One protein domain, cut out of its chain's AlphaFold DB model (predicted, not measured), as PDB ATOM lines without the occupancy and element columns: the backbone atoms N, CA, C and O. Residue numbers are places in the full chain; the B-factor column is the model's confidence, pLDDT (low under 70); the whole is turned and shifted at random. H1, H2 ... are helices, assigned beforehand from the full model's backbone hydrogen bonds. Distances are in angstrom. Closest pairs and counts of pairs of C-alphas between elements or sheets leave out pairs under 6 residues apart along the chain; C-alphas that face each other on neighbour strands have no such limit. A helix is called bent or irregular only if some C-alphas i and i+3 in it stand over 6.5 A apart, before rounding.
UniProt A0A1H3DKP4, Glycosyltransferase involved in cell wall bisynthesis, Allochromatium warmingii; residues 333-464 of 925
ATOM      1  N   VAL A 333     210.697 236.271 236.419       88.69
ATOM      2  CA  VAL A 333     209.719 237.152 235.761       88.69
ATOM      3  C   VAL A 333     208.999 236.422 234.630       88.69
ATOM      4  O   VAL A 333     207.771 236.482 234.559       88.69
ATOM      5  N   ALA A 334     209.730 235.714 233.765       87.81
ATOM      6  CA  ALA A 334     209.111 234.960 232.676       87.81
ATOM      7  C   ALA A 334     208.157 233.873 233.200       87.81
ATOM      8  O   ALA A 334     207.033 233.749 232.711       87.81
ATOM      9  N   ASP A 335     208.583 233.123 234.220       85.69
ATOM     10  CA  ASP A 335     207.772 232.090 234.875       85.69
ATOM     11  C   ASP A 335     206.499 232.680 235.508       85.69
ATOM     12  O   ASP A 335     205.398 232.172 235.286       85.69
ATOM     13  N   LEU A 336     206.615 233.812 236.210       91.12
ATOM     14  CA  LEU A 336     205.481 234.495 236.835       91.12
ATOM     15  C   LEU A 336     204.383 234.855 235.823       91.12
ATOM     16  O   LEU A 336     203.215 234.499 236.014       91.12
ATOM     17  N   PHE A 337     204.740 235.531 234.728       91.06
ATOM     18  CA  PHE A 337     203.765 235.936 233.711       91.06
ATOM     19  C   PHE A 337     203.232 234.749 232.901       91.06
ATOM     20  O   PHE A 337     202.062 234.753 232.499       91.06
ATOM     21  N   PHE A 338     204.044 233.707 232.697       89.75
ATOM     22  CA  PHE A 338     203.596 232.455 232.091       89.75
ATOM     23  C   PHE A 338     202.488 231.793 232.919       89.75
ATOM     24  O   PHE A 338     201.420 231.509 232.375       89.75
ATOM     25  N   ARG A 339     202.683 231.627 234.234       89.25
ATOM     26  CA  ARG A 339     201.679 231.005 235.113       89.25
ATOM     27  C   ARG A 339     200.389 231.820 235.204       89.25
ATOM     28  O   ARG A 339     199.308 231.238 235.168       89.25
ATOM     29  N   LEU A 340     200.472 233.154 235.256       90.19
ATOM     30  CA  LEU A 340     199.282 234.025 235.239       90.19
ATOM     31  C   LEU A 340     198.438 233.833 233.970       90.19
ATOM     32  O   LEU A 340     197.211 233.738 234.055       90.19
ATOM     33  N   ARG A 341     199.087 233.745 232.801       90.50
ATOM     34  CA  ARG A 341     198.406 233.471 231.527       90.50
ATOM     35  C   ARG A 341     197.855 232.049 231.463       90.50
ATOM     36  O   ARG A 341     196.716 231.874 231.045       90.50
ATOM     37  N   GLN A 342     198.616 231.055 231.921       90.19
ATOM     38  CA  GLN A 342     198.187 229.653 231.952       90.19
ATOM     39  C   GLN A 342     196.939 229.450 232.826       90.19
ATOM     40  O   GLN A 342     196.046 228.695 232.453       90.19
ATOM     41  N   ALA A 343     196.850 230.158 233.953       87.94
ATOM     42  CA  ALA A 343     195.692 230.134 234.847       87.94
ATOM     43  C   ALA A 343     194.543 231.064 234.408       87.94
ATOM     44  O   ALA A 343     193.559 231.197 235.132       87.94
ATOM     45  N   ASN A 344     194.663 231.726 233.251       88.50
ATOM     46  CA  ASN A 344     193.666 232.641 232.693       88.50
ATOM     47  C   ASN A 344     193.210 233.750 233.672       88.50
ATOM     48  O   ASN A 344     192.025 234.080 233.748       88.50
ATOM     49  N   ARG A 345     194.150 234.338 234.429       89.06
ATOM     50  CA  ARG A 345     193.889 235.403 235.420       89.06
ATOM     51  C   ARG A 345     193.652 236.775 234.779       89.06
ATOM     52  O   ARG A 345     194.392 237.734 235.007       89.06
ATOM     53  N   VAL A 346     192.618 236.869 233.944       86.12
ATOM     54  CA  VAL A 346     192.199 238.118 233.276       86.12
ATOM     55  C   VAL A 346     191.827 239.196 234.300       86.12
ATOM     56  O   VAL A 346     192.089 240.374 234.078       86.12
ATOM     57  N   ASP A 347     191.289 238.784 235.448       85.38
ATOM     58  CA  ASP A 347     190.982 239.637 236.597       85.38
ATOM     59  C   ASP A 347     192.219 240.383 237.120       85.38
ATOM     60  O   ASP A 347     192.155 241.587 237.365       85.38
ATOM     61  N   VAL A 348     193.364 239.699 237.218       88.62
ATOM     62  CA  VAL A 348     194.629 240.286 237.688       88.62
ATOM     63  C   VAL A 348     195.174 241.272 236.656       88.62
ATOM     64  O   VAL A 348     195.529 242.397 237.007       88.62
ATOM     65  N   PHE A 349     195.191 240.901 235.372       83.69
ATOM     66  CA  PHE A 349     195.647 241.810 234.313       83.69
ATOM     67  C   PHE A 349     194.771 243.066 234.201       83.69
ATOM     68  O   PHE A 349     195.306 244.152 233.984       83.69
ATOM     69  N   ALA A 350     193.455 242.945 234.396       78.94
ATOM     70  CA  ALA A 350     192.540 244.084 234.409       78.94
ATOM     71  C   ALA A 350     192.749 244.982 235.642       78.94
ATOM     72  O   ALA A 350     192.826 246.203 235.506       78.94
ATOM     73  N   ALA A 351     192.899 244.390 236.833       84.75
ATOM     74  CA  ALA A 351     193.108 245.127 238.081       84.75
ATOM     75  C   ALA A 351     194.425 245.924 238.099       84.75
ATOM     76  O   ALA A 351     194.492 246.988 238.713       84.75
ATOM     77  N   PHE A 352     195.458 245.436 237.403       88.00
ATOM     78  CA  PHE A 352     196.792 246.045 237.373       88.00
ATOM     79  C   PHE A 352     197.213 246.550 235.982       88.00
ATOM     80  O   PHE A 352     198.402 246.734 235.728       88.00
ATOM     81  N   GLN A 353     196.267 246.832 235.078       77.12
ATOM     82  CA  GLN A 353     196.556 247.246 233.691       77.12
ATOM     83  C   GLN A 353     197.493 248.467 233.572       77.12
ATOM     84  O   GLN A 353     198.258 248.600 232.608       77.12
ATOM     85  N   ASP A 354     197.483 249.348 234.575       73.69
ATOM     86  CA  ASP A 354     198.277 250.579 234.612       73.69
ATOM     87  C   ASP A 354     199.599 250.452 235.382       73.69
ATOM     88  O   ASP A 354     200.322 251.441 235.518       73.69
ATOM     89  N   MET A 355     199.989 249.246 235.813       80.81
ATOM     90  CA  MET A 355     201.260 249.008 236.519       80.81
ATOM     91  C   MET A 355     202.497 249.471 235.731       80.81
ATOM     92  O   MET A 355     203.539 249.775 236.304       80.81
ATOM     93  N   TRP A 356     202.377 249.569 234.408       74.31
ATOM     94  CA  TRP A 356     203.436 250.025 233.508       74.31
ATOM     95  C   TRP A 356     203.682 251.537 233.536       74.31
ATOM     96  O   TRP A 356     204.741 251.992 233.107       74.31
ATOM     97  N   ILE A 357     202.698 252.319 233.987       62.94
ATOM     98  CA  ILE A 357     202.711 253.789 233.932       62.94
ATOM     99  C   ILE A 357     202.402 254.448 235.285       62.94
ATOM    100  O   ILE A 357     202.437 255.675 235.389       62.94
ATOM    101  N   ASN A 358     202.091 253.648 236.309       72.06
ATOM    102  CA  ASN A 358     201.760 254.092 237.656       72.06
ATOM    103  C   ASN A 358     202.547 253.276 238.697       72.06
ATOM    104  O   ASN A 358     202.380 252.059 238.814       72.06
ATOM    105  N   ASP A 359     203.400 253.965 239.457       72.62
ATOM    106  CA  ASP A 359     204.257 253.359 240.477       72.62
ATOM    107  C   ASP A 359     203.461 252.725 241.620       72.62
ATOM    108  O   ASP A 359     203.821 251.639 242.072       72.62
ATOM    109  N   ASP A 360     202.356 253.345 242.035       78.31
ATOM    110  CA  ASP A 360     201.513 252.837 243.116       78.31
ATOM    111  C   ASP A 360     200.815 251.540 242.695       78.31
ATOM    112  O   ASP A 360     200.795 250.568 243.446       78.31
ATOM    113  N   VAL A 361     200.323 251.477 241.452       80.25
ATOM    114  CA  VAL A 361     199.699 250.261 240.897       80.25
ATOM    115  C   VAL A 361     200.728 249.135 240.758       80.25
ATOM    116  O   VAL A 361     200.421 247.988 241.083       80.25
ATOM    117  N   PHE A 362     201.961 249.447 240.343       83.69
ATOM    118  CA  PHE A 362     203.052 248.469 240.299       83.69
ATOM    119  C   PHE A 362     203.379 247.915 241.691       83.69
ATOM    120  O   PHE A 362     203.501 246.704 241.864       83.69
ATOM    121  N   ASN A 363     203.462 248.779 242.705       87.75
ATOM    122  CA  ASN A 363     203.725 248.362 244.082       87.75
ATOM    123  C   ASN A 363     202.575 247.520 244.660       87.75
ATOM    124  O   ASN A 363     202.824 246.529 245.346       87.75
ATOM    125  N   CYS A 364     201.321 247.848 244.335       92.06
ATOM    126  CA  CYS A 364     200.167 247.016 244.681       92.06
ATOM    127  C   CYS A 364     200.240 245.626 244.026       92.06
ATOM    128  O   CYS A 364     199.925 244.634 244.683       92.06
ATOM    129  N   PHE A 365     200.707 245.531 242.776       93.38
ATOM    130  CA  PHE A 365     200.915 244.245 242.104       93.38
ATOM    131  C   PHE A 365     202.007 243.405 242.786       93.38
ATOM    132  O   PHE A 365     201.796 242.218 243.037       93.38
ATOM    133  N   LEU A 366     203.127 244.019 243.193       92.81
ATOM    134  CA  LEU A 366     204.159 243.347 244.001       92.81
ATOM    135  C   LEU A 366     203.594 242.816 245.326       92.81
ATOM    136  O   LEU A 366     203.854 241.671 245.704       92.81
ATOM    137  N   GLY A 367     202.786 243.629 246.014       92.12
ATOM    138  CA  GLY A 367     202.109 243.234 247.248       92.12
ATOM    139  C   GLY A 367     201.135 242.073 247.038       92.12
ATOM    140  O   GLY A 367     201.078 241.157 247.863       92.12
ATOM    141  N   TRP A 368     200.412 242.062 245.915       94.12
ATOM    142  CA  TRP A 368     199.537 240.956 245.535       94.12
ATOM    143  C   TRP A 368     200.332 239.667 245.288       94.12
ATOM    144  O   TRP A 368     199.973 238.635 245.857       94.12
ATOM    145  N   ILE A 369     201.447 239.719 244.546       92.31
ATOM    146  CA  ILE A 369     202.323 238.556 244.304       92.31
ATOM    147  C   ILE A 369     202.800 237.964 245.632       92.31
ATOM    148  O   ILE A 369     202.630 236.768 245.864       92.31
ATOM    149  N   ALA A 370     203.315 238.806 246.534       89.00
ATOM    150  CA  ALA A 370     203.882 238.388 247.817       89.00
ATOM    151  C   ALA A 370     202.853 237.818 248.815       89.00
ATOM    152  O   ALA A 370     203.238 237.243 249.835       89.00
ATOM    153  N   THR A 371     201.551 237.982 248.554       88.88
ATOM    154  CA  THR A 371     200.476 237.571 249.468       88.88
ATOM    155  C   THR A 371     199.525 236.564 248.835       88.88
ATOM    156  O   THR A 371     199.474 235.408 249.253       88.88
ATOM    157  N   HIS A 372     198.770 237.001 247.836       87.81
ATOM    158  CA  HIS A 372     197.747 236.222 247.153       87.81
ATOM    159  C   HIS A 372     198.386 235.325 246.099       87.81
ATOM    160  O   HIS A 372     198.074 234.144 246.055       87.81
ATOM    161  N   GLY A 373     199.370 235.821 245.343       85.62
ATOM    162  CA  GLY A 373     200.103 235.028 244.355       85.62
ATOM    163  C   GLY A 373     200.835 233.822 244.961       85.62
ATOM    164  O   GLY A 373     200.739 232.717 244.436       85.62
ATOM    165  N   VAL A 374     201.484 233.981 246.120       86.50
ATOM    166  CA  VAL A 374     202.089 232.850 246.860       86.50
ATOM    167  C   VAL A 374     201.046 231.777 247.203       86.50
ATOM    168  O   VAL A 374     201.305 230.587 247.040       86.50
ATOM    169  N   LYS A 375     199.856 232.184 247.663       83.75
ATOM    170  CA  LYS A 375     198.796 231.262 248.111       83.75
ATOM    171  C   LYS A 375     198.016 230.625 246.962       83.75
ATOM    172  O   LYS A 375     197.688 229.449 247.032       83.75
ATOM    173  N   GLU A 376     197.688 231.412 245.946       86.25
ATOM    174  CA  GLU A 376     196.795 231.036 244.847       86.25
ATOM    175  C   GLU A 376     197.551 230.410 243.669       86.25
ATOM    176  O   GLU A 376     196.983 229.596 242.950       86.25
ATOM    177  N   MET A 377     198.821 230.784 243.465       83.38
ATOM    178  CA  MET A 377     199.600 230.457 242.260       83.38
ATOM    179  C   MET A 377     200.914 229.712 242.562       83.38
ATOM    180  O   MET A 377     201.658 229.375 241.637       83.38
ATOM    181  N   GLY A 378     201.221 229.467 243.843       83.00
ATOM    182  CA  GLY A 378     202.448 228.783 244.263       83.00
ATOM    183  C   GLY A 378     203.726 229.558 243.930       83.00
ATOM    184  O   GLY A 378     204.747 228.948 243.609       83.00
ATOM    185  N   PHE A 379     203.661 230.892 243.936       87.12
ATOM    186  CA  PHE A 379     204.850 231.739 243.826       87.12
ATOM    187  C   PHE A 379     205.696 231.687 245.104       87.12
ATOM    188  O   PHE A 379     205.202 231.389 246.194       87.12
ATOM    189  N   GLU A 380     206.976 232.019 244.982       83.38
ATOM    190  CA  GLU A 380     207.892 232.190 246.103       83.38
ATOM    191  C   GLU A 380     207.933 233.651 246.559       83.38
ATOM    192  O   GLU A 380     207.711 234.581 245.785       83.38
ATOM    193  N   LYS A 381     208.293 233.884 247.827       74.69
ATOM    194  CA  LYS A 381     208.462 235.255 248.350       74.69
ATOM    195  C   LYS A 381     209.491 236.067 247.552       74.69
ATOM    196  O   LYS A 381     209.341 237.278 247.431       74.69
ATOM    197  N   ASN A 382     210.496 235.394 246.992       82.00
ATOM    198  CA  ASN A 382     211.555 236.009 246.197       82.00
ATOM    199  C   ASN A 382     211.096 236.440 244.785       82.00
ATOM    200  O   ASN A 382     211.750 237.278 244.167       82.00
ATOM    201  N   ASP A 383     209.965 235.938 244.266       85.06
ATOM    202  CA  ASP A 383     209.483 236.290 242.918       85.06
ATOM    203  C   ASP A 383     209.106 237.781 242.825       85.06
ATOM    204  O   ASP A 383     209.446 238.461 241.853       85.06
ATOM    205  N   ALA A 384     208.476 238.322 243.876       87.19
ATOM    206  CA  ALA A 384     208.150 239.747 243.969       87.19
ATOM    207  C   ALA A 384     209.413 240.625 244.051       87.19
ATOM    208  O   ALA A 384     209.486 241.681 243.421       87.19
ATOM    209  N   GLU A 385     210.431 240.181 244.791       87.69
ATOM    210  CA  GLU A 385     211.710 240.889 244.900       87.69
ATOM    211  C   GLU A 385     212.456 240.901 243.558       87.69
ATOM    212  O   GLU A 385     212.929 241.948 243.110       87.69
ATOM    213  N   CYS A 386     212.471 239.770 242.850       86.62
ATOM    214  CA  CYS A 386     213.060 239.662 241.517       86.62
ATOM    215  C   CYS A 386     212.373 240.579 240.496       86.62
ATOM    216  O   CYS A 386     213.059 241.237 239.711       86.62
ATOM    217  N   LEU A 387     211.038 240.663 240.524       89.62
ATOM    218  CA  LEU A 387     210.272 241.562 239.660       89.62
ATOM    219  C   LEU A 387     210.538 243.043 239.985       89.62
ATOM    220  O   LEU A 387     210.702 243.855 239.073       89.62
ATOM    221  N   SER A 388     210.635 243.389 241.272       88.62
ATOM    222  CA  SER A 388     210.993 244.738 241.725       88.62
ATOM    223  C   SER A 388     212.384 245.151 241.228       88.62
ATOM    224  O   SER A 388     212.540 246.194 240.589       88.62
ATOM    225  N   ASN A 389     213.382 244.285 241.423       84.56
ATOM    226  CA  ASN A 389     214.765 244.527 241.009       84.56
ATOM    227  C   ASN A 389     214.909 244.639 239.481       84.56
ATOM    228  O   ASN A 389     215.722 245.424 238.988       84.56
ATOM    229  N   ALA A 390     214.083 243.916 238.721       86.50
ATOM    230  CA  ALA A 390     214.091 243.954 237.261       86.50
ATOM    231  C   ALA A 390     213.582 245.277 236.660       86.50
ATOM    232  O   ALA A 390     213.876 245.596 235.504       86.50
ATOM    233  N   ARG A 391     212.829 246.078 237.426       81.69
ATOM    234  CA  ARG A 391     212.156 247.290 236.931       81.69
ATOM    235  C   ARG A 391     213.119 248.315 236.337       81.69
ATOM    236  O   ARG A 391     212.826 248.919 235.307       81.69
ATOM    237  N   ALA A 392     214.285 248.494 236.957       72.31
ATOM    238  CA  ALA A 392     215.298 249.424 236.466       72.31
ATOM    239  C   ALA A 392     215.868 248.998 235.099       72.31
ATOM    240  O   ALA A 392     216.204 249.855 234.274       72.31
ATOM    241  N   GLY A 393     215.934 247.691 234.832       70.75
ATOM    242  CA  GLY A 393     216.467 247.130 233.594       70.75
ATOM    243  C   GLY A 393     215.676 247.512 232.349       70.75
ATOM    244  O   GLY A 393     216.288 247.768 231.314       70.75
ATOM    245  N   VAL A 394     214.352 247.677 232.456       72.69
ATOM    246  CA  VAL A 394     213.494 248.146 231.349       72.69
ATOM    247  C   VAL A 394     214.009 249.476 230.789       72.69
ATOM    248  O   VAL A 394     214.211 249.627 229.584       72.69
ATOM    249  N   PHE A 395     214.324 250.425 231.673       66.44
ATOM    250  CA  PHE A 395     214.851 251.733 231.281       66.44
ATOM    251  C   PHE A 395     216.284 251.663 230.754       66.44
ATOM    252  O   PHE A 395     216.636 252.398 229.829       66.44
ATOM    253  N   ARG A 396     217.120 250.773 231.304       72.50
ATOM    254  CA  ARG A 396     218.471 250.547 230.766       72.50
ATOM    255  C   ARG A 396     218.407 250.027 229.332       72.50
ATOM    256  O   ARG A 396     219.165 250.505 228.490       72.50
ATOM    257  N   ILE A 397     217.477 249.119 229.044       76.88
ATOM    258  CA  ILE A 397     217.264 248.568 227.702       76.88
ATOM    259  C   ILE A 397     216.717 249.641 226.745       76.88
ATOM    260  O   ILE A 397     217.200 249.736 225.617       76.88
ATOM    261  N   PHE A 398     215.804 250.516 227.186       66.94
ATOM    262  CA  PHE A 398     215.387 251.679 226.386       66.94
ATOM    263  C   PHE A 398     216.559 252.573 226.019       66.94
ATOM    264  O   PHE A 398     216.768 252.860 224.843       66.94
ATOM    265  N   ASN A 399     217.354 252.982 227.007       61.25
ATOM    266  CA  ASN A 399     218.517 253.826 226.761       61.25
ATOM    267  C   ASN A 399     219.499 253.148 225.803       61.25
ATOM    268  O   ASN A 399     219.993 253.798 224.885       61.25
ATOM    269  N   LEU A 400     219.736 251.845 225.966       65.19
ATOM    270  CA  LEU A 400     220.577 251.068 225.063       65.19
ATOM    271  C   LEU A 400     220.065 251.132 223.618       65.19
ATOM    272  O   LEU A 400     220.827 251.506 222.728       65.19
ATOM    273  N   TYR A 401     218.791 250.808 223.389       71.25
ATOM    274  CA  TYR A 401     218.175 250.821 222.061       71.25
ATOM    275  C   TYR A 401     218.194 252.226 221.437       71.25
ATOM    276  O   TYR A 401     218.600 252.417 220.289       71.25
ATOM    277  N   PHE A 402     217.831 253.244 222.213       59.69
ATOM    278  CA  PHE A 402     217.728 254.618 221.738       59.69
ATOM    279  C   PHE A 402     219.088 255.292 221.484       59.69
ATOM    280  O   PHE A 402     219.222 256.098 220.559       59.69
ATOM    281  N   LEU A 403     220.132 254.930 222.233       55.50
ATOM    282  CA  LEU A 403     221.484 255.460 222.029       55.50
ATOM    283  C   LEU A 403     222.231 254.751 220.888       55.50
ATOM    284  O   LEU A 403     223.129 255.347 220.283       55.50
ATOM    285  N   ARG A 404     221.883 253.503 220.564       55.81
ATOM    286  CA  ARG A 404     222.560 252.691 219.544       55.81
ATOM    287  C   ARG A 404     221.833 252.734 218.203       55.81
ATOM    288  O   ARG A 404     220.810 252.088 218.002       55.81
ATOM    289  N   GLY A 405     222.397 253.499 217.267       51.69
ATOM    290  CA  GLY A 405     221.855 253.618 215.910       51.69
ATOM    291  C   GLY A 405     221.823 252.281 215.165       51.69
ATOM    292  O   GLY A 405     220.873 252.015 214.443       51.69
ATOM    293  N   ASP A 406     222.801 251.409 215.405       57.59
ATOM    294  CA  ASP A 406     222.849 250.051 214.861       57.59
ATOM    295  C   ASP A 406     221.675 249.181 215.340       57.59
ATOM    296  O   ASP A 406     221.093 248.448 214.543       57.59
ATOM    297  N   LEU A 407     221.257 249.317 216.604       65.75
ATOM    298  CA  LEU A 407     220.082 248.606 217.121       65.75
ATOM    299  C   LEU A 407     218.779 249.147 216.533       65.75
ATOM    300  O   LEU A 407     217.882 248.366 216.245       65.75
ATOM    301  N   GLN A 408     218.674 250.455 216.299       64.19
ATOM    302  CA  GLN A 408     217.509 251.044 215.627       64.19
ATOM    303  C   GLN A 408     217.415 250.662 214.151       64.19
ATOM    304  O   GLN A 408     216.314 250.562 213.626       64.19
ATOM    305  N   VAL A 409     218.548 250.439 213.482       62.88
ATOM    306  CA  VAL A 409     218.565 249.919 212.109       62.88
ATOM    307  C   VAL A 409     218.148 248.450 212.093       62.88
ATOM    308  O   VAL A 409     217.333 248.058 211.263       62.88
ATOM    309  N   LYS A 410     218.677 247.642 213.020       75.44
ATOM    310  CA  LYS A 410     218.381 246.207 213.085       75.44
ATOM    311  C   LYS A 410     216.950 245.914 213.550       75.44
ATOM    312  O   LYS A 410     216.291 245.066 212.965       75.44
ATOM    313  N   PHE A 411     216.465 246.630 214.564       80.38
ATOM    314  CA  PHE A 411     215.151 246.442 215.190       80.38
ATOM    315  C   PHE A 411     214.288 247.697 214.998       80.38
ATOM    316  O   PHE A 411     213.945 248.409 215.943       80.38
ATOM    317  N   MET A 412     214.004 248.030 213.740       68.81
ATOM    318  CA  MET A 412     213.400 249.303 213.334       68.81
ATOM    319  C   MET A 412     211.945 249.501 213.770       68.81
ATOM    320  O   MET A 412     211.514 250.636 213.962       68.81
ATOM    321  N   LYS A 413     211.208 248.405 213.948       76.81
ATOM    322  CA  LYS A 413     209.807 248.353 214.365       76.81
ATOM    323  C   LYS A 413     209.666 247.569 215.664       76.81
ATOM    324  O   LYS A 413     208.851 246.658 215.764       76.81
ATOM    325  N   LEU A 414     210.446 247.938 216.681       78.75
ATOM    326  CA  LEU A 414     210.471 247.305 218.010       78.75
ATOM    327  C   LEU A 414     209.170 247.508 218.839       78.75
ATOM    328  O   LEU A 414     209.171 247.502 220.060       78.75
ATOM    329  N   TRP A 415     208.037 247.699 218.173       78.94
ATOM    330  CA  TRP A 415     206.672 247.668 218.703       78.94
ATOM    331  C   TRP A 415     205.818 246.594 218.007       78.94
ATOM    332  O   TRP A 415     204.689 246.338 218.418       78.94
ATOM    333  N   GLU A 416     206.345 245.954 216.959       82.25
ATOM    334  CA  GLU A 416     205.768 244.770 216.333       82.25
ATOM    335  C   GLU A 416     206.243 243.514 217.068       82.25
ATOM    336  O   GLU A 416     207.424 243.368 217.389       82.25
ATOM    337  N   LYS A 417     205.323 242.571 217.292       84.38
ATOM    338  CA  LYS A 417     205.559 241.362 218.094       84.38
ATOM    339  C   LYS A 417     206.824 240.592 217.692       84.38
ATOM    340  O   LYS A 417     207.633 240.264 218.552       84.38
ATOM    341  N   TYR A 418     207.021 240.360 216.395       86.69
ATOM    342  CA  TYR A 418     208.179 239.624 215.880       86.69
ATOM    343  C   TYR A 418     209.518 240.305 216.221       86.69
ATOM    344  O   TYR A 418     210.458 239.645 216.656       86.69
ATOM    345  N   GLN A 419     209.605 241.636 216.099       90.25
ATOM    346  CA  GLN A 419     210.843 242.352 216.422       90.25
ATOM    347  C   GLN A 419     211.109 242.440 217.926       90.25
ATOM    348  O   GLN A 419     212.267 242.512 218.333       90.25
ATOM    349  N   ILE A 420     210.062 242.416 218.758       90.81
ATOM    350  CA  ILE A 420     210.216 242.304 220.215       90.81
ATOM    351  C   ILE A 420     210.893 240.975 220.559       90.81
ATOM    352  O   ILE A 420     211.837 240.964 221.348       90.81
ATOM    353  N   GLU A 421     210.453 239.874 219.945       89.50
ATOM    354  CA  GLU A 421     211.017 238.536 220.160       89.50
ATOM    355  C   GLU A 421     212.477 238.448 219.682       89.50
ATOM    356  O   GLU A 421     213.345 238.026 220.451       89.50
ATOM    357  N   GLU A 422     212.788 238.930 218.473       91.25
ATOM    358  CA  GLU A 422     214.170 238.968 217.967       91.25
ATOM    359  C   GLU A 422     215.093 239.840 218.828       91.25
ATOM    360  O   GLU A 422     216.245 239.476 219.089       91.25
ATOM    361  N   PHE A 423     214.610 241.002 219.280       93.44
ATOM    362  CA  PHE A 423     215.409 241.885 220.124       93.44
ATOM    363  C   PHE A 423     215.626 241.295 221.514       93.44
ATOM    364  O   PHE A 423     216.727 241.401 222.052       93.44
ATOM    365  N   ALA A 424     214.618 240.632 222.086       90.75
ATOM    366  CA  ALA A 424     214.754 239.916 223.348       90.75
ATOM    367  C   ALA A 424     215.819 238.822 223.258       90.75
ATOM    368  O   ALA A 424     216.647 238.698 224.160       90.75
ATOM    369  N   GLU A 425     215.848 238.070 222.159       86.44
ATOM    370  CA  GLU A 425     216.858 237.038 221.948       86.44
ATOM    371  C   GLU A 425     218.258 237.634 221.800       86.44
ATOM    372  O   GLU A 425     219.203 237.206 222.466       86.44
ATOM    373  N   TRP A 426     218.381 238.721 221.036       90.62
ATOM    374  CA  TRP A 426     219.631 239.468 220.957       90.62
ATOM    375  C   TRP A 426     220.090 239.967 222.335       90.62
ATOM    376  O   TRP A 426     221.264 239.822 222.683       90.62
ATOM    377  N   LEU A 427     219.180 240.502 223.155       87.38
ATOM    378  CA  LEU A 427     219.492 240.920 224.521       87.38
ATOM    379  C   LEU A 427     219.974 239.742 225.367       87.38
ATOM    380  O   LEU A 427     220.961 239.910 226.074       87.38
ATOM    381  N   ARG A 428     219.348 238.558 225.285       84.12
ATOM    382  CA  ARG A 428     219.782 237.362 226.035       84.12
ATOM    383  C   ARG A 428     221.191 236.930 225.652       84.12
ATOM    384  O   ARG A 428     221.992 236.662 226.546       84.12
ATOM    385  N   GLN A 429     221.512 236.938 224.360       77.81
ATOM    386  CA  GLN A 429     222.845 236.613 223.846       77.81
ATOM    387  C   GLN A 429     223.924 237.590 224.339       77.81
ATOM    388  O   GLN A 429     225.055 237.183 224.593       77.81
ATOM    389  N   HIS A 430     223.575 238.867 224.523       76.56
ATOM    390  CA  HIS A 430     224.527 239.929 224.879       76.56
ATOM    391  C   HIS A 430     224.438 240.370 226.350       76.56
ATOM    392  O   HIS A 430     225.187 241.255 226.776       76.56
ATOM    393  N   ARG A 431     223.546 239.765 227.146       79.12
ATOM    394  CA  ARG A 431     223.131 240.258 228.470       79.12
ATOM    395  C   ARG A 431     224.291 240.495 229.431       79.12
ATOM    396  O   ARG A 431     224.281 241.477 230.156       79.12
ATOM    397  N   TYR A 432     225.321 239.657 229.386       69.81
ATOM    398  CA  TYR A 432     226.481 239.756 230.268       69.81
ATOM    399  C   TYR A 432     227.340 240.991 229.965       69.81
ATOM    400  O   TYR A 432     227.564 241.818 230.845       69.81
ATOM    401  N   THR A 433     227.691 241.214 228.694       66.88
ATOM    402  CA  THR A 433     228.395 242.439 228.257       66.88
ATOM    403  C   THR A 433     227.605 243.727 228.529       66.88
ATOM    404  O   THR A 433     228.179 244.801 228.752       66.88
ATOM    405  N   LEU A 434     226.274 243.619 228.521       72.31
ATOM    406  CA  LEU A 434     225.336 244.709 228.779       72.31
ATOM    407  C   LEU A 434     224.987 244.870 230.267       72.31
ATOM    408  O   LEU A 434     224.296 245.828 230.612       72.31
ATOM    409  N   ASN A 435     225.469 243.973 231.133       72.75
ATOM    410  CA  ASN A 435     225.097 243.878 232.543       72.75
ATOM    411  C   ASN A 435     223.566 243.858 232.750       72.75
ATOM    412  O   ASN A 435     223.000 244.698 233.450       72.75
ATOM    413  N   LEU A 436     222.885 242.935 232.072       81.00
ATOM    414  CA  LEU A 436     221.446 242.683 232.157       81.00
ATOM    415  C   LEU A 436     221.192 241.275 232.708       81.00
ATOM    416  O   LEU A 436     221.833 240.304 232.305       81.00
ATOM    417  N   SER A 437     220.216 241.160 233.600       84.12
ATOM    418  CA  SER A 437     219.692 239.881 234.079       84.12
ATOM    419  C   SER A 437     218.568 239.349 233.181       84.12
ATOM    420  O   SER A 437     217.969 240.087 232.397       84.12
ATOM    421  N   LEU A 438     218.255 238.056 233.314       85.25
ATOM    422  CA  LEU A 438     217.109 237.430 232.640       85.25
ATOM    423  C   LEU A 438     215.782 238.112 233.002       85.25
ATOM    424  O   LEU A 438     215.029 238.497 232.111       85.25
ATOM    425  N   ASN A 439     215.571 238.369 234.296       89.06
ATOM    426  CA  ASN A 439     214.374 239.034 234.808       89.06
ATOM    427  C   ASN A 439     214.156 240.425 234.177       89.06
ATOM    428  O   ASN A 439     213.027 240.794 233.866       89.06
ATOM    429  N   GLU A 440     215.229 241.192 233.951       90.62
ATOM    430  CA  GLU A 440     215.162 242.521 233.324       90.62
ATOM    431  C   GLU A 440     214.740 242.468 231.857       90.62
ATOM    432  O   GLU A 440     213.932 243.287 231.415       90.62
ATOM    433  N   ILE A 441     215.269 241.501 231.104       92.56
ATOM    434  CA  ILE A 441     214.908 241.298 229.698       92.56
ATOM    435  C   ILE A 441     213.447 240.856 229.603       92.56
ATOM    436  O   ILE A 441     212.686 241.417 228.818       92.56
ATOM    437  N   SER A 442     213.038 239.899 230.434       93.06
ATOM    438  CA  SER A 442     211.671 239.383 230.448       93.06
ATOM    439  C   SER A 442     210.659 240.457 230.856       93.06
ATOM    440  O   SER A 442     209.639 240.609 230.189       93.06
ATOM    441  N   LEU A 443     210.968 241.302 231.847       92.25
ATOM    442  CA  LEU A 443     210.097 242.424 232.211       92.25
ATOM    443  C   LEU A 443     209.971 243.467 231.091       92.25
ATOM    444  O   LEU A 443     208.896 244.024 230.870       92.25
ATOM    445  N   PHE A 444     211.061 243.733 230.369       91.00
ATOM    446  CA  PHE A 444     211.050 244.628 229.214       91.00
ATOM    447  C   PHE A 444     210.147 244.103 228.087       91.00
ATOM    448  O   PHE A 444     209.377 244.877 227.512       91.00
ATOM    449  N   VAL A 445     210.196 242.798 227.803       92.44
ATOM    450  CA  VAL A 445     209.331 242.154 226.800       92.44
ATOM    451  C   VAL A 445     207.858 242.295 227.175       92.44
ATOM    452  O   VAL A 445     207.049 242.672 226.323       92.44
ATOM    453  N   GLU A 446     207.509 242.060 228.442       90.31
ATOM    454  CA  GLU A 446     206.138 242.237 228.937       90.31
ATOM    455  C   GLU A 446     205.668 243.694 228.803       90.31
ATOM    456  O   GLU A 446     204.560 243.940 228.322       90.31
ATOM    457  N   PHE A 447     206.525 244.672 229.130       84.69
ATOM    458  CA  PHE A 447     206.191 246.091 228.985       84.69
ATOM    459  C   PHE A 447     205.879 246.472 227.530       84.69
ATOM    460  O   PHE A 447     204.836 247.077 227.269       84.69
ATOM    461  N   ILE A 448     206.773 246.158 226.579       80.00
ATOM    462  CA  ILE A 448     206.577 246.600 225.188       80.00
ATOM    463  C   ILE A 448     205.367 245.898 224.581       80.00
ATOM    464  O   ILE A 448     204.576 246.543 223.895       80.00
ATOM    465  N   SER A 449     205.184 244.612 224.885       85.75
ATOM    466  CA  SER A 449     204.034 243.844 224.404       85.75
ATOM    467  C   SER A 449     202.711 244.427 224.904       85.75
ATOM    468  O   SER A 449     201.737 244.470 224.157       85.75
ATOM    469  N   ALA A 450     202.675 244.930 226.142       80.75
ATOM    470  CA  ALA A 450     201.491 245.564 226.715       80.75
ATOM    471  C   ALA A 450     201.258 247.002 226.214       80.75
ATOM    472  O   ALA A 450     200.120 247.476 226.216       80.75
ATOM    473  N   ARG A 451     202.310 247.735 225.819       73.44
ATOM    474  CA  ARG A 451     202.236 249.170 225.479       73.44
ATOM    475  C   ARG A 451     203.009 249.540 224.188       73.44
ATOM    476  O   ARG A 451     203.805 250.485 224.212       73.44
ATOM    477  N   PRO A 452     202.735 248.901 223.033       70.81
ATOM    478  CA  PRO A 452     203.505 249.109 221.798       70.81
ATOM    479  C   PRO A 452     203.405 250.546 221.256       70.81
ATOM    480  O   PRO A 452     204.410 251.139 220.869       70.81
ATOM    481  N   VAL A 453     202.219 251.161 221.325       62.16
ATOM    482  CA  VAL A 453     201.993 252.555 220.889       62.16
ATOM    483  C   VAL A 453     202.730 253.560 221.784       62.16
ATOM    484  O   VAL A 453     203.230 254.579 221.310       62.16
ATOM    485  N   LEU A 454     202.814 253.294 223.092       66.12
ATOM    486  CA  LEU A 454     203.572 254.147 224.012       66.12
ATOM    487  C   LEU A 454     205.071 254.057 223.709       66.12
ATOM    488  O   LEU A 454     205.753 255.077 223.703       66.12
ATOM    489  N   PHE A 455     205.570 252.857 223.412       68.06
ATOM    490  CA  PHE A 455     206.955 252.660 223.007       68.06
ATOM    491  C   PHE A 455     207.278 253.369 221.676       68.06
ATOM    492  O   PHE A 455     208.279 254.083 221.602       68.06
ATOM    493  N   GLU A 456     206.405 253.276 220.663       68.06
ATOM    494  CA  GLU A 456     206.543 254.007 219.389       68.06
ATOM    495  C   GLU A 456     206.609 255.528 219.618       68.06
ATOM    496  O   GLU A 456     207.486 256.203 219.072       68.06
ATOM    497  N   LYS A 457     205.743 256.063 220.491       60.59
ATOM    498  CA  LYS A 457     205.758 257.478 220.901       60.59
ATOM    499  C   LYS A 457     207.079 257.866 221.560       60.59
ATOM    500  O   LYS A 457     207.685 258.858 221.162       60.59
ATOM    501  N   ILE A 458     207.550 257.090 222.539       58.19
ATOM    502  CA  ILE A 458     208.817 257.354 223.240       58.19
ATOM    503  C   ILE A 458     209.989 257.332 222.251       58.19
ATOM    504  O   ILE A 458     210.824 258.232 222.293       58.19
ATOM    505  N   ARG A 459     210.027 256.370 221.320       66.88
ATOM    506  CA  ARG A 459     211.040 256.304 220.257       66.88
ATOM    507  C   ARG A 459     211.024 257.545 219.378       66.88
ATOM    508  O   ARG A 459     212.075 258.149 219.167       66.88
ATOM    509  N   PHE A 460     209.852 257.910 218.861       55.00
ATOM    510  CA  PHE A 460     209.704 259.066 217.984       55.00
ATOM    511  C   PHE A 460     210.163 260.343 218.694       55.00
ATOM    512  O   PHE A 460     210.944 261.116 218.145       55.00
ATOM    513  N   LEU A 461     209.760 260.532 219.952       52.53
ATOM    514  CA  LEU A 461     210.207 261.665 220.758       52.53
ATOM    515  C   LEU A 461     211.716 261.619 221.013       52.53
ATOM    516  O   LEU A 461     212.395 262.630 220.879       52.53
ATOM    517  N   TYR A 462     212.277 260.456 221.324       52.50
ATOM    518  CA  TYR A 462     213.711 260.324 221.547       52.50
ATOM    519  C   TYR A 462     214.527 260.715 220.306       52.50
ATOM    520  O   TYR A 462     215.494 261.472 220.416       52.50
ATOM    521  N   GLN A 463     214.132 260.238 219.122       52.59
ATOM    522  CA  GLN A 463     214.812 260.554 217.862       52.59
ATOM    523  C   GLN A 463     214.795 262.055 217.544       52.59
ATOM    524  O   GLN A 463     215.757 262.553 216.958       52.59
ATOM    525  N   ASN A 464     213.749 262.767 217.971       47.94
ATOM    526  CA  ASN A 464     213.549 264.186 217.676       47.94
ATOM    527  C   ASN A 464     214.016 265.143 218.796       47.94
ATOM    528  O   ASN A 464     214.405 266.269 218.500       47.94
TER     529      ASN A 464
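What this domain is: This is residues 333 to 464 of the 925 residues of the protein "Glycosyltransferase involved in cell wall bisynthesis" of Allochromatium warmingii (UniProt A0A1H3DKP4). A long bent helix, H4, runs along the length of an elongated body of helices, and the helical hairpin of H6 and H7 crosses its second arm, H4b, with H7 in the middle of the whole. H3 folds back beside the first arm, H4a, at one end, where H1 and H2 also lie; H5 and H8 lie at the other end. The printed part has 132 residues with eight named helices, H1 to H8 in chain order, and no named strand: the class is all helix. It is compact, with a radius of gyration of the C-alphas of 15.2 A, and spans 45 by 29 by 24 A.

Where its parts are: H1, residues 333 to 342, begins at C-alpha 333 (209.719, 237.152, 235.761) and is 14.3 A long. H2 is residues 346 to 351, 8.5 A. H3, residues 359 to 377, measures 23.4 A and has a kink of 44 degrees near residue 371; it is neither bent nor irregular, but only just: C-alphas 370 and 373 are 6.1 A apart. H4, residues 381 to 403, was assigned as one helix by its hydrogen bonds but is bent, with C-alphas 389 and 392 6.7 A apart; its arms are H4a, residues 381 to 389, 13.4 A, and H4b, residues 392 to 403, 16.8 A, at a shallow tilt of 29 degrees. H5 is residues 405 to 410, 8.7 A. H6, residues 417 to 430, measures 20.2 A, and H7, residues 438 to 450, 18.6 A. H8, residues 452 to 464, is 18.6 A long and ends at C-alpha 464 (213.549, 264.186, 217.676).

How they stand to each other: H4 is the hub, touching five other helices. Residues 366 to 374 of H3 touch H4a in a hairpin, at a shallow tilt of 24 degrees, opposite ways; the closest C-alphas, of Leu 366 and Ala 384, are 5.4 A apart. H4b touches H7 with residues 392 to 397, about perpendicular but only just, at 72 degrees; the closest C-alphas, of Val 394 and Phe 444, are 4.8 A apart. H6 and H7 form a hairpin, tilted by a shallow 15 degrees, with closest C-alphas Ala 424 and Ile 441 at 6.5 A. H1 touches H7 at Val 333 and Asn 439, their closest C-alphas, 5.1 A apart. H4b and H8 only just touch, with 3 pairs of C-alphas within 8 A, the closest being Phe 402 and Tyr 462 at 7.0 A. H4b and H5 touch only at the corner, and only just, with 3 such pairs, the closest being Tyr 401 and Leu 407 at 5.7 A. H2 and H3 are near each other, while H3 and H6 are apart. Each O i to N i+4 pair is within hydrogen-bond range in H1, H2, H4b, H5, H6, H7 and H8; H3 has 13 of 15 and H4a 4 of 5.

The domain as a whole: The two C-alphas farthest apart, of Lys 375 and Asn 464, are 47.2 A apart. The printed part has no cut and no long link. Its mean pLDDT is 79.5, and 28 residues are under 70, among them residues 402 to 409 and 453 to 464.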